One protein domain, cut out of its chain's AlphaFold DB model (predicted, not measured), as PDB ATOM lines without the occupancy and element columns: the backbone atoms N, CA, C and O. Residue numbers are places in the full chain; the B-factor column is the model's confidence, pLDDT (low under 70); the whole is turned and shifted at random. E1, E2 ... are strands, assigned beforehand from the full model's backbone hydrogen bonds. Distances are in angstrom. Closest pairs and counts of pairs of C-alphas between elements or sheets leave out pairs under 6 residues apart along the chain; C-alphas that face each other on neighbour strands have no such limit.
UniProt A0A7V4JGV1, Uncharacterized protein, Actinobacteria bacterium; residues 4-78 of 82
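This is residues 4 to 78 of the 82 residues of an uncharacterized protein of Actinobacteria bacterium (UniProt A0A7V4JGV1). One twisted sheet of five strands folds back on itself, E4 and E3 facing E1 and E5, with E2 as the hinge. Printed are 75 residues with five named strands, E1 to E5, and no named helix: all strand, antiparallel, ordered E4 E3 E2 E1 E5. E1 to E4 form a meander, each the antiparallel neighbour of the one before. It is compact, radius of gyration of the C-alphas 12.6 A, spanning 39 by 22 by 21 A.

Find C-alpha 4 at (211.566, 143.754, 167.244); there E1, residues 4 to 21, 30.4 A, begins, bending at 17. E2, residues 27 to 42, 33.4 A, bends at 36. E3, residues 45 to 51, and E4, residues 56 to 58, measure 17.5 A and 6.4 A. E5, residues 63 to 77, 21.9 A, bends at 70 and ends at (217.604, 142.299, 167.606).

See three hairpins within hydrogen-bond range: E1 and E2 at N 12 and O 33, 2.7 A; E2 and E3 at N 38 and O 50, 2.8 A; E3 and E4 at N 58 and O 49, 2.8 A. Antiparallel E5 neighbours E1, with N 9 and O 70 2.8 A apart. E1 and E4 are apart.

The farthest C-alphas, Asn 24 and Asp 43, are 40.2 A apart. The printed part has no cut; its links are tight. Residues 22, 23, 25 and 27 have pLDDT under 70.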
ATOM      1  N   ILE A   4     212.148 144.657 168.233       95.88
ATOM      2  CA  ILE A   4     211.566 143.754 167.244       95.88
ATOM      3  C   ILE A   4     211.620 144.426 165.881       95.88
ATOM      4  O   ILE A   4     211.203 145.567 165.736       95.88
ATOM      5  N   VAL A   5     212.091 143.709 164.872       96.56
ATOM      6  CA  VAL A   5     212.097 144.159 163.482       96.56
ATOM      7  C   VAL A   5     211.054 143.365 162.717       96.56
ATOM      8  O   VAL A   5     211.014 142.137 162.817       96.56
ATOM      9  N   GLN A   6     210.210 144.063 161.965       97.50
ATOM     10  CA  GLN A   6     209.309 143.482 160.975       97.50
ATOM     11  C   GLN A   6     209.745 143.945 159.587       97.50
ATOM     12  O   GLN A   6     209.711 145.138 159.296       97.50
ATOM     13  N   GLU A   7     210.122 143.002 158.732       97.62
ATOM     14  CA  GLU A   7     210.386 143.235 157.312       97.62
ATOM     15  C   GLU A   7     209.139 142.903 156.479       97.62
ATOM     16  O   GLU A   7     208.285 142.108 156.899       97.62
ATOM     17  N   GLY A   8     209.033 143.494 155.293       97.12
ATOM     18  CA  GLY A   8     207.999 143.173 154.311       97.12
ATOM     19  C   GLY A   8     207.809 144.286 153.291       97.12
ATOM     20  O   GLY A   8     208.668 145.150 153.139       97.12
ATOM     21  N   GLU A   9     206.662 144.286 152.624       97.50
ATOM     22  CA  GLU A   9     206.232 145.367 151.741       97.50
ATOM     23  C   GLU A   9     205.114 146.163 152.402       97.50
ATOM     24  O   GLU A   9     204.127 145.600 152.889       97.50
ATOM     25  N   ALA A  10     205.250 147.485 152.406       97.38
ATOM     26  CA  ALA A  10     204.251 148.377 152.968       97.38
ATOM     27  C   ALA A  10     204.127 149.659 152.152       97.38
ATOM     28  O   ALA A  10     205.039 150.068 151.434       97.38
ATOM     29  N   MET A  11     202.985 150.311 152.322       96.88
ATOM     30  CA  MET A  11     202.777 151.701 151.962       96.88
ATOM     31  C   MET A  11     202.841 152.546 153.236       96.88
ATOM     32  O   MET A  11     202.080 152.328 154.181       96.88
ATOM     33  N   LEU A  12     203.757 153.505 153.256       95.56
ATOM     34  CA  LEU A  12     203.983 154.454 154.334       95.56
ATOM     35  C   LEU A  12     203.385 155.797 153.927       95.56
ATOM     36  O   LEU A  12     203.800 156.373 152.922       95.56
ATOM     37  N   SER A  13     202.434 156.300 154.706       96.00
ATOM     38  CA  SER A  13     201.984 157.689 154.601       96.00
ATOM     39  C   SER A  13     202.889 158.566 155.456       96.00
ATOM     40  O   SER A  13     203.203 158.192 156.589       96.00
ATOM     41  N   LEU A  14     203.297 159.719 154.936       94.50
ATOM     42  CA  LEU A  14     204.124 160.683 155.650       94.50
ATOM     43  C   LEU A  14     203.262 161.812 156.219       94.50
ATOM     44  O   LEU A  14     202.341 162.293 155.563       94.50
ATOM     45  N   THR A  15     203.578 162.260 157.433       94.62
ATOM     46  CA  THR A  15     202.901 163.411 158.065       94.62
ATOM     47  C   THR A  15     203.261 164.738 157.396       94.62
ATOM     48  O   THR A  15     202.480 165.685 157.427       94.62
ATOM     49  N   SER A  16     204.426 164.798 156.749       88.75
ATOM     50  CA  SER A  16     204.901 165.931 155.960       88.75
ATOM     51  C   SER A  16     205.513 165.444 154.654       88.75
ATOM     52  O   SER A  16     206.219 164.434 154.641       88.75
ATOM     53  N   ALA A  17     205.297 166.186 153.567       87.38
ATOM     54  CA  ALA A  17     205.943 165.884 152.298       87.38
ATOM     55  C   ALA A  17     207.470 165.996 152.429       87.38
ATOM     56  O   ALA A  17     207.980 166.975 152.975       87.38
ATOM     57  N   ILE A  18     208.188 165.016 151.887       84.56
ATOM     58  CA  ILE A  18     209.649 165.060 151.772       84.56
ATOM     59  C   ILE A  18     210.047 165.352 150.330       84.56
ATOM     60  O   ILE A  18     209.347 164.969 149.394       84.56
ATOM     61  N   GLN A  19     211.187 166.013 150.156       83.25
ATOM     62  CA  GLN A  19     211.827 166.144 148.853       83.25
ATOM     63  C   GLN A  19     212.741 164.941 148.647       83.25
ATOM     64  O   GLN A  19     213.688 164.754 149.409       83.25
ATOM     65  N   ALA A  20     212.465 164.136 147.627       73.50
ATOM     66  CA  ALA A  20     213.344 163.042 147.241       73.50
ATOM     67  C   ALA A  20     213.741 163.192 145.765       73.50
ATOM     68  O   ALA A  20     212.851 163.350 144.918       73.50
ATOM     69  N   PRO A  21     215.048 163.159 145.444       70.75
ATOM     70  CA  PRO A  21     215.493 163.063 144.065       70.75
ATOM     71  C   PRO A  21     215.150 161.678 143.505       70.75
ATOM     72  O   PRO A  21     215.313 160.658 144.183       70.75
ATOM     73  N   ASP A  22     214.647 161.641 142.276       69.00
ATOM     74  CA  ASP A  22     214.550 160.408 141.496       69.00
ATOM     75  C   ASP A  22     215.890 160.067 140.811       69.00
ATOM     76  O   ASP A  22     216.882 160.788 140.939       69.00
ATOM     77  N   GLU A  23     215.928 158.956 140.070       67.12
ATOM     78  CA  GLU A  23     217.110 158.511 139.309       67.12
ATOM     79  C   GLU A  23     217.568 159.532 138.250       67.12
ATOM     80  O   GLU A  23     218.720 159.513 137.823       67.12
ATOM     81  N   ASN A  24     216.690 160.462 137.860       74.12
ATOM     82  CA  ASN A  24     216.971 161.542 136.918       74.12
ATOM     83  C   ASN A  24     217.300 162.867 137.628       74.12
ATOM     84  O   ASN A  24     217.282 163.922 136.989       74.12
ATOM     85  N   LEU A  25     217.574 162.828 138.940       68.38
ATOM     86  CA  LEU A  25     217.862 163.982 139.797       68.38
ATOM     87  C   LEU A  25     216.724 165.012 139.869       68.38
ATOM     88  O   LEU A  25     216.936 166.147 140.303       68.38
ATOM     89  N   ARG A  26     215.501 164.644 139.475       72.56
ATOM     90  CA  ARG A  26     214.334 165.514 139.625       72.56
ATOM     91  C   ARG A  26     213.858 165.439 141.060       72.56
ATOM     92  O   ARG A  26     213.632 164.360 141.600       72.56
ATOM     93  N   THR A  27     213.687 166.596 141.682       68.38
ATOM     94  CA  THR A  27     213.149 166.671 143.035       68.38
ATOM     95  C   THR A  27     211.628 166.613 142.970       68.38
ATOM     96  O   THR A  27     210.997 167.451 142.326       68.38
ATOM     97  N   SER A  28     211.036 165.611 143.617       76.25
ATOM     98  CA  SER A  28     209.585 165.507 143.763       76.25
ATOM     99  C   SER A  28     209.195 165.543 145.237       76.25
ATOM    100  O   SER A  28     209.873 164.960 146.088       76.25
ATOM    101  N   SER A  29     208.096 166.242 145.529       81.88
ATOM    102  CA  SER A  29     207.436 166.179 146.831       81.88
ATOM    103  C   SER A  29     206.710 164.844 146.944       81.88
ATOM    104  O   SER A  29     205.792 164.572 146.172       81.88
ATOM    105  N   ILE A  30     207.094 164.029 147.918       85.44
ATOM    106  CA  ILE A  30     206.497 162.718 148.153       85.44
ATOM    107  C   ILE A  30     205.799 162.730 149.507       85.44
ATOM    108  O   ILE A  30     206.398 163.079 150.521       85.44
ATOM    109  N   THR A  31     204.533 162.324 149.522       90.94
ATOM    110  CA  THR A  31     203.741 162.116 150.746       90.94
ATOM    111  C   THR A  31     203.560 160.640 151.081       90.94
ATOM    112  O   THR A  31     203.101 160.315 152.170       90.94
ATOM    113  N   THR A  32     203.915 159.745 150.156       92.25
ATOM    114  CA  THR A  32     203.720 158.304 150.301       92.25
ATOM    115  C   THR A  32     204.931 157.544 149.780       92.25
ATOM    116  O   THR A  32     205.361 157.759 148.650       92.25
ATOM    117  N   VAL A  33     205.456 156.616 150.575       91.69
ATOM    118  CA  VAL A  33     206.552 155.726 150.178       91.69
ATOM    119  C   VAL A  33     206.032 154.297 150.176       91.69
ATOM    120  O   VAL A  33     205.549 153.824 151.198       91.69
ATOM    121  N   ALA A  34     206.114 153.605 149.043       93.31
ATOM    122  CA  ALA A  34     205.696 152.210 148.924       93.31
ATOM    123  C   ALA A  34     206.876 151.313 148.541       93.31
ATOM    124  O   ALA A  34     207.790 151.760 147.845       93.31
ATOM    125  N   GLY A  35     206.838 150.056 148.980       94.38
ATOM    126  CA  GLY A  35     207.814 149.029 148.614       94.38
ATOM    127  C   GLY A  35     208.379 148.285 149.826       94.38
ATOM    128  O   GLY A  35     207.716 148.231 150.868       94.38
ATOM    129  N   PRO A  36     209.584 147.698 149.701       96.19
ATOM    130  CA  PRO A  36     210.256 147.008 150.794       96.19
ATOM    131  C   PRO A  36     210.565 147.951 151.960       96.19
ATOM    132  O   PRO A  36     211.158 149.020 151.775       96.19
ATOM    133  N   VAL A  37     210.184 147.534 153.166       97.00
ATOM    134  CA  VAL A  37     210.400 148.278 154.409       97.00
ATOM    135  C   VAL A  37     210.887 147.374 155.539       97.00
ATOM    136  O   VAL A  37     210.603 146.173 155.574       97.00
ATOM    137  N   LYS A  38     211.560 147.982 156.519       97.56
ATOM    138  CA  LYS A  38     211.824 147.398 157.837       97.56
ATOM    139  C   LYS A  38     211.311 148.335 158.916       97.56
ATOM    140  O   LYS A  38     211.740 149.480 159.002       97.56
ATOM    141  N   VAL A  39     210.403 147.853 159.753       97.38
ATOM    142  CA  VAL A  39     209.834 148.626 160.860       97.38
ATOM    143  C   VAL A  39     210.391 148.096 162.170       97.38
ATOM    144  O   VAL A  39     210.291 146.902 162.460       97.38
ATOM    145  N   PHE A  40     210.981 148.990 162.952       96.94
ATOM    146  CA  PHE A  40     211.580 148.692 164.243       96.94
ATOM    147  C   PHE A  40     210.604 149.090 165.337       96.94
ATOM    148  O   PHE A  40     210.163 150.239 165.403       96.94
ATOM    149  N   TYR A  41     210.308 148.139 166.210       95.69
ATOM    150  CA  TYR A  41     209.404 148.300 167.331       95.69
ATOM    151  C   TYR A  41     210.142 148.142 168.654       95.69
ATOM    152  O   TYR A  41     210.986 147.254 168.807       95.69
ATOM    153  N   ARG A  42     209.756 148.953 169.633       94.88
ATOM    154  CA  ARG A  42     210.123 148.807 171.041       94.88
ATOM    155  C   ARG A  42     208.884 149.105 171.871       94.88
ATOM    156  O   ARG A  42     208.234 150.109 171.627       94.88
ATOM    157  N   ASP A  43     208.546 148.216 172.801       92.00
ATOM    158  CA  ASP A  43     207.391 148.377 173.697       92.00
ATOM    159  C   ASP A  43     206.074 148.699 172.958       92.00
ATOM    160  O   ASP A  43     205.269 149.501 173.407       92.00
ATOM    161  N   PHE A  44     205.857 148.045 171.808       88.56
ATOM    162  CA  PHE A  44     204.717 148.244 170.891       88.56
ATOM    163  C   PHE A  44     204.691 149.572 170.119       88.56
ATOM    164  O   PHE A  44     203.812 149.762 169.280       88.56
ATOM    165  N   GLU A  45     205.683 150.437 170.303       93.50
ATOM    166  CA  GLU A  45     205.834 151.675 169.545       93.50
ATOM    167  C   GLU A  45     206.809 151.507 168.384       93.50
ATOM    168  O   GLU A  45     207.801 150.779 168.478       93.50
ATOM    169  N   VAL A  46     206.549 152.210 167.279       95.62
ATOM    170  CA  VAL A  46     207.514 152.340 166.183       95.62
ATOM    171  C   VAL A  46     208.613 153.292 166.633       95.62
ATOM    172  O   VAL A  46     208.331 154.423 167.012       95.62
ATOM    173  N   ILE A  47     209.866 152.853 166.552       95.69
ATOM    174  CA  ILE A  47     211.034 153.682 166.885       95.69
ATOM    175  C   ILE A  47     211.841 154.099 165.654       95.69
ATOM    176  O   ILE A  47     212.567 155.086 165.713       95.69
ATOM    177  N   ARG A  48     211.713 153.360 164.547       95.94
ATOM    178  CA  ARG A  48     212.394 153.631 163.277       95.94
ATOM    179  C   ARG A  48     211.710 152.883 162.139       95.94
ATOM    180  O   ARG A  48     211.220 151.770 162.343       95.94
ATOM    181  N   VAL A  49     211.729 153.457 160.943       96.69
ATOM    182  CA  VAL A  49     211.362 152.766 159.705       96.69
ATOM    183  C   VAL A  49     212.474 152.949 158.679       96.69
ATOM    184  O   VAL A  49     212.896 154.067 158.420       96.69
ATOM    185  N   GLU A  50     212.935 151.859 158.081       96.12
ATOM    186  CA  GLU A  50     213.807 151.876 156.905       96.12
ATOM    187  C   GLU A  50     212.957 151.561 155.671       96.12
ATOM    188  O   GLU A  50     212.204 150.588 155.661       96.12
ATOM    189  N   ALA A  51     213.069 152.380 154.633       92.00
ATOM    190  CA  ALA A  51     212.387 152.236 153.353       92.00
ATOM    191  C   ALA A  51     213.391 152.388 152.201       92.00
ATOM    192  O   ALA A  51     214.548 152.759 152.415       92.00
ATOM    193  N   ARG A  52     212.954 152.084 150.969       87.31
ATOM    194  CA  ARG A  52     213.811 152.107 149.766       87.31
ATOM    195  C   ARG A  52     215.123 151.340 149.984       87.31
ATOM    196  O   ARG A  52     216.211 151.881 149.791       87.31
ATOM    197  N   GLU A  53     214.995 150.111 150.479       84.69
ATOM    198  CA  GLU A  53     216.129 149.205 150.724       84.69
ATOM    199  C   GLU A  53     217.196 149.783 151.675       84.69
ATOM    200  O   GLU A  53     218.372 149.445 151.598       84.69
ATOM    201  N   GLY A  54     216.778 150.658 152.595       84.25
ATOM    202  CA  GLY A  54     217.657 151.286 153.584       84.25
ATOM    203  C   GLY A  54     218.246 152.628 153.145       84.25
ATOM    204  O   GLY A  54     218.906 153.277 153.948       84.25
ATOM    205  N   SER A  55     217.976 153.091 151.918       85.50
ATOM    206  CA  SER A  55     218.390 154.435 151.475       85.50
ATOM    207  C   SER A  55     217.563 155.564 152.100       85.50
ATOM    208  O   SER A  55     217.986 156.720 152.077       85.50
ATOM    209  N   LEU A  56     216.397 155.245 152.671       88.69
ATOM    210  CA  LEU A  56     215.541 156.196 153.368       88.69
ATOM    211  C   LEU A  56     215.249 155.711 154.788       88.69
ATOM    212  O   LEU A  56     214.532 154.732 154.983       88.69
ATOM    213  N   GLU A  57     215.756 156.437 155.779       93.25
ATOM    214  CA  GLU A  57     215.386 156.256 157.181       93.25
ATOM    215  C   GLU A  57     214.320 157.288 157.572       93.25
ATOM    216  O   GLU A  57     214.482 158.489 157.356       93.25
ATOM    217  N   LEU A  58     213.213 156.815 158.140       92.69
ATOM    218  CA  LEU A  58     212.099 157.629 158.609       92.69
ATOM    219  C   LEU A  58     211.976 157.504 160.126       92.69
ATOM    220  O   LEU A  58     211.847 156.407 160.684       92.69
ATOM    221  N   LEU A  59     211.970 158.657 160.790       93.56
ATOM    222  CA  LEU A  59     211.679 158.751 162.214       93.56
ATOM    223  C   LEU A  59     210.171 158.593 162.465       93.56
ATOM    224  O   LEU A  59     209.373 158.994 161.614       93.56
ATOM    225  N   PRO A  60     209.751 158.087 163.639       93.56
ATOM    226  CA  PRO A  60     208.340 157.813 163.927       93.56
ATOM    227  C   PRO A  60     207.411 159.010 163.699       93.56
ATOM    228  O   PRO A  60     206.342 158.852 163.122       93.56
ATOM    229  N   ALA A  61     207.843 160.219 164.069       93.62
ATOM    230  CA  ALA A  61     207.052 161.443 163.906       93.62
ATOM    231  C   ALA A  61     206.759 161.809 162.436       93.62
ATOM    232  O   ALA A  61     205.804 162.535 162.156       93.62
ATOM    233  N   ALA A  62     207.568 161.312 161.496       93.31
ATOM    234  CA  ALA A  62     207.379 161.533 160.067       93.31
ATOM    235  C   ALA A  62     206.384 160.538 159.439       93.31
ATOM    236  O   ALA A  62     205.963 160.742 158.303       93.31
ATOM    237  N   VAL A  63     206.003 159.469 160.150       95.31
ATOM    238  CA  VAL A  63     205.136 158.397 159.644       95.31
ATOM    239  C   VAL A  63     203.709 158.613 160.140       95.31
ATOM    240  O   VAL A  63     203.426 158.496 161.328       95.31
ATOM    241  N   GLY A  64     202.788 158.903 159.223       95.12
ATOM    242  CA  GLY A  64     201.366 159.052 159.534       95.12
ATOM    243  C   GLY A  64     200.641 157.710 159.632       95.12
ATOM    244  O   GLY A  64     199.811 157.513 160.512       95.12
ATOM    245  N   ALA A  65     200.959 156.771 158.737       96.00
ATOM    246  CA  ALA A  65     200.380 155.429 158.750       96.00
ATOM    247  C   ALA A  65     201.309 154.409 158.082       96.00
ATOM    248  O   ALA A  65     202.021 154.738 157.134       96.00
ATOM    249  N   ILE A  66     201.246 153.158 158.551       96.75
ATOM    250  CA  ILE A  66     201.923 152.004 157.949       96.75
ATOM    251  C   ILE A  66     200.856 151.002 157.515       96.75
ATOM    252  O   ILE A  66     200.223 150.360 158.356       96.75
ATOM    253  N   THR A  67     200.688 150.834 156.209       97.75
ATOM    254  CA  THR A  67     199.774 149.846 155.631       97.75
ATOM    255  C   THR A  67     200.585 148.701 155.046       97.75
ATOM    256  O   THR A  67     201.197 148.842 153.989       97.75
ATOM    257  N   TRP A  68     200.606 147.561 155.734       97.56
ATOM    258  CA  TRP A  68     201.294 146.362 155.256       97.56
ATOM    259  C   TRP A  68     200.582 145.778 154.033       97.56
ATOM    260  O   TRP A  68     199.404 145.439 154.110       97.56
ATOM    261  N   LEU A  69     201.321 145.621 152.936       97.19
ATOM    262  CA  LEU A  69     200.889 144.901 151.737       97.19
ATOM    263  C   LEU A  69     201.261 143.417 151.850       97.19
ATOM    264  O   LEU A  69     200.465 142.542 151.524       97.19
ATOM    265  N   ARG A  70     202.457 143.138 152.384       97.81
ATOM    266  CA  ARG A  70     202.965 141.791 152.663       97.81
ATOM    267  C   ARG A  70     203.893 141.834 153.872       97.81
ATOM    268  O   ARG A  70     204.716 142.736 153.985       97.81
ATOM    269  N   LYS A  71     203.767 140.872 154.786       97.50
ATOM    270  CA  LYS A  71     204.666 140.730 155.942       97.50
ATOM    271  C   LYS A  71     205.601 139.556 155.715       97.50
ATOM    272  O   LYS A  71     205.129 138.460 155.431       97.50
ATOM    273  N   ASP A  72     206.889 139.801 155.914       96.75
ATOM    274  CA  ASP A  72     207.943 138.809 155.740       96.75
ATOM    275  C   ASP A  72     208.530 138.434 157.099       96.75
ATOM    276  O   ASP A  72     207.817 138.026 158.019       96.75
ATOM    277  N   ARG A  73     209.848 138.564 157.246       96.62
ATOM    278  CA  ARG A  73     210.565 138.141 158.439       96.62
ATOM    279  C   ARG A  73     210.242 139.053 159.611       96.62
ATOM    280  O   ARG A  73     210.225 140.276 159.491       96.62
ATOM    281  N   ARG A  74     210.063 138.434 160.773       96.75
ATOM    282  CA  ARG A  74     209.987 139.113 162.062       96.75
ATOM    283  C   ARG A  74     211.033 138.518 162.983       96.75
ATOM    284  O   ARG A  74     211.066 137.304 163.162       96.75
ATOM    285  N   TYR A  75     211.881 139.355 163.558       95.69
ATOM    286  CA  TYR A  75     212.953 138.896 164.435       95.69
ATOM    287  C   TYR A  75     213.260 139.919 165.521       95.69
ATOM    288  O   TYR A  75     212.913 141.092 165.415       95.69
ATOM    289  N   GLN A  76     213.903 139.459 166.585       94.94
ATOM    290  CA  GLN A  76     214.359 140.309 167.672       94.94
ATOM    291  C   GLN A  76     215.835 140.638 167.461       94.94
ATOM    292  O   GLN A  76     216.647 139.732 167.260       94.94
ATOM    293  N   LEU A  77     216.200 141.918 167.535       91.06
ATOM    294  CA  LEU A  77     217.604 142.299 167.606       91.06
ATOM    295  C   LEU A  77     218.153 141.888 168.967       91.06
ATOM    296  O   LEU A  77     217.617 142.258 170.016       91.06
ATOM    297  N   ARG A  78     219.238 141.115 168.942       84.25
ATOM    298  CA  ARG A  78     220.037 140.879 170.138       84.25
ATOM    299  C   ARG A  78     220.783 142.172 170.441       84.25
ATOM    300  O   ARG A  78     221.433 142.726 169.557       84.25
TER     301      ARG A  78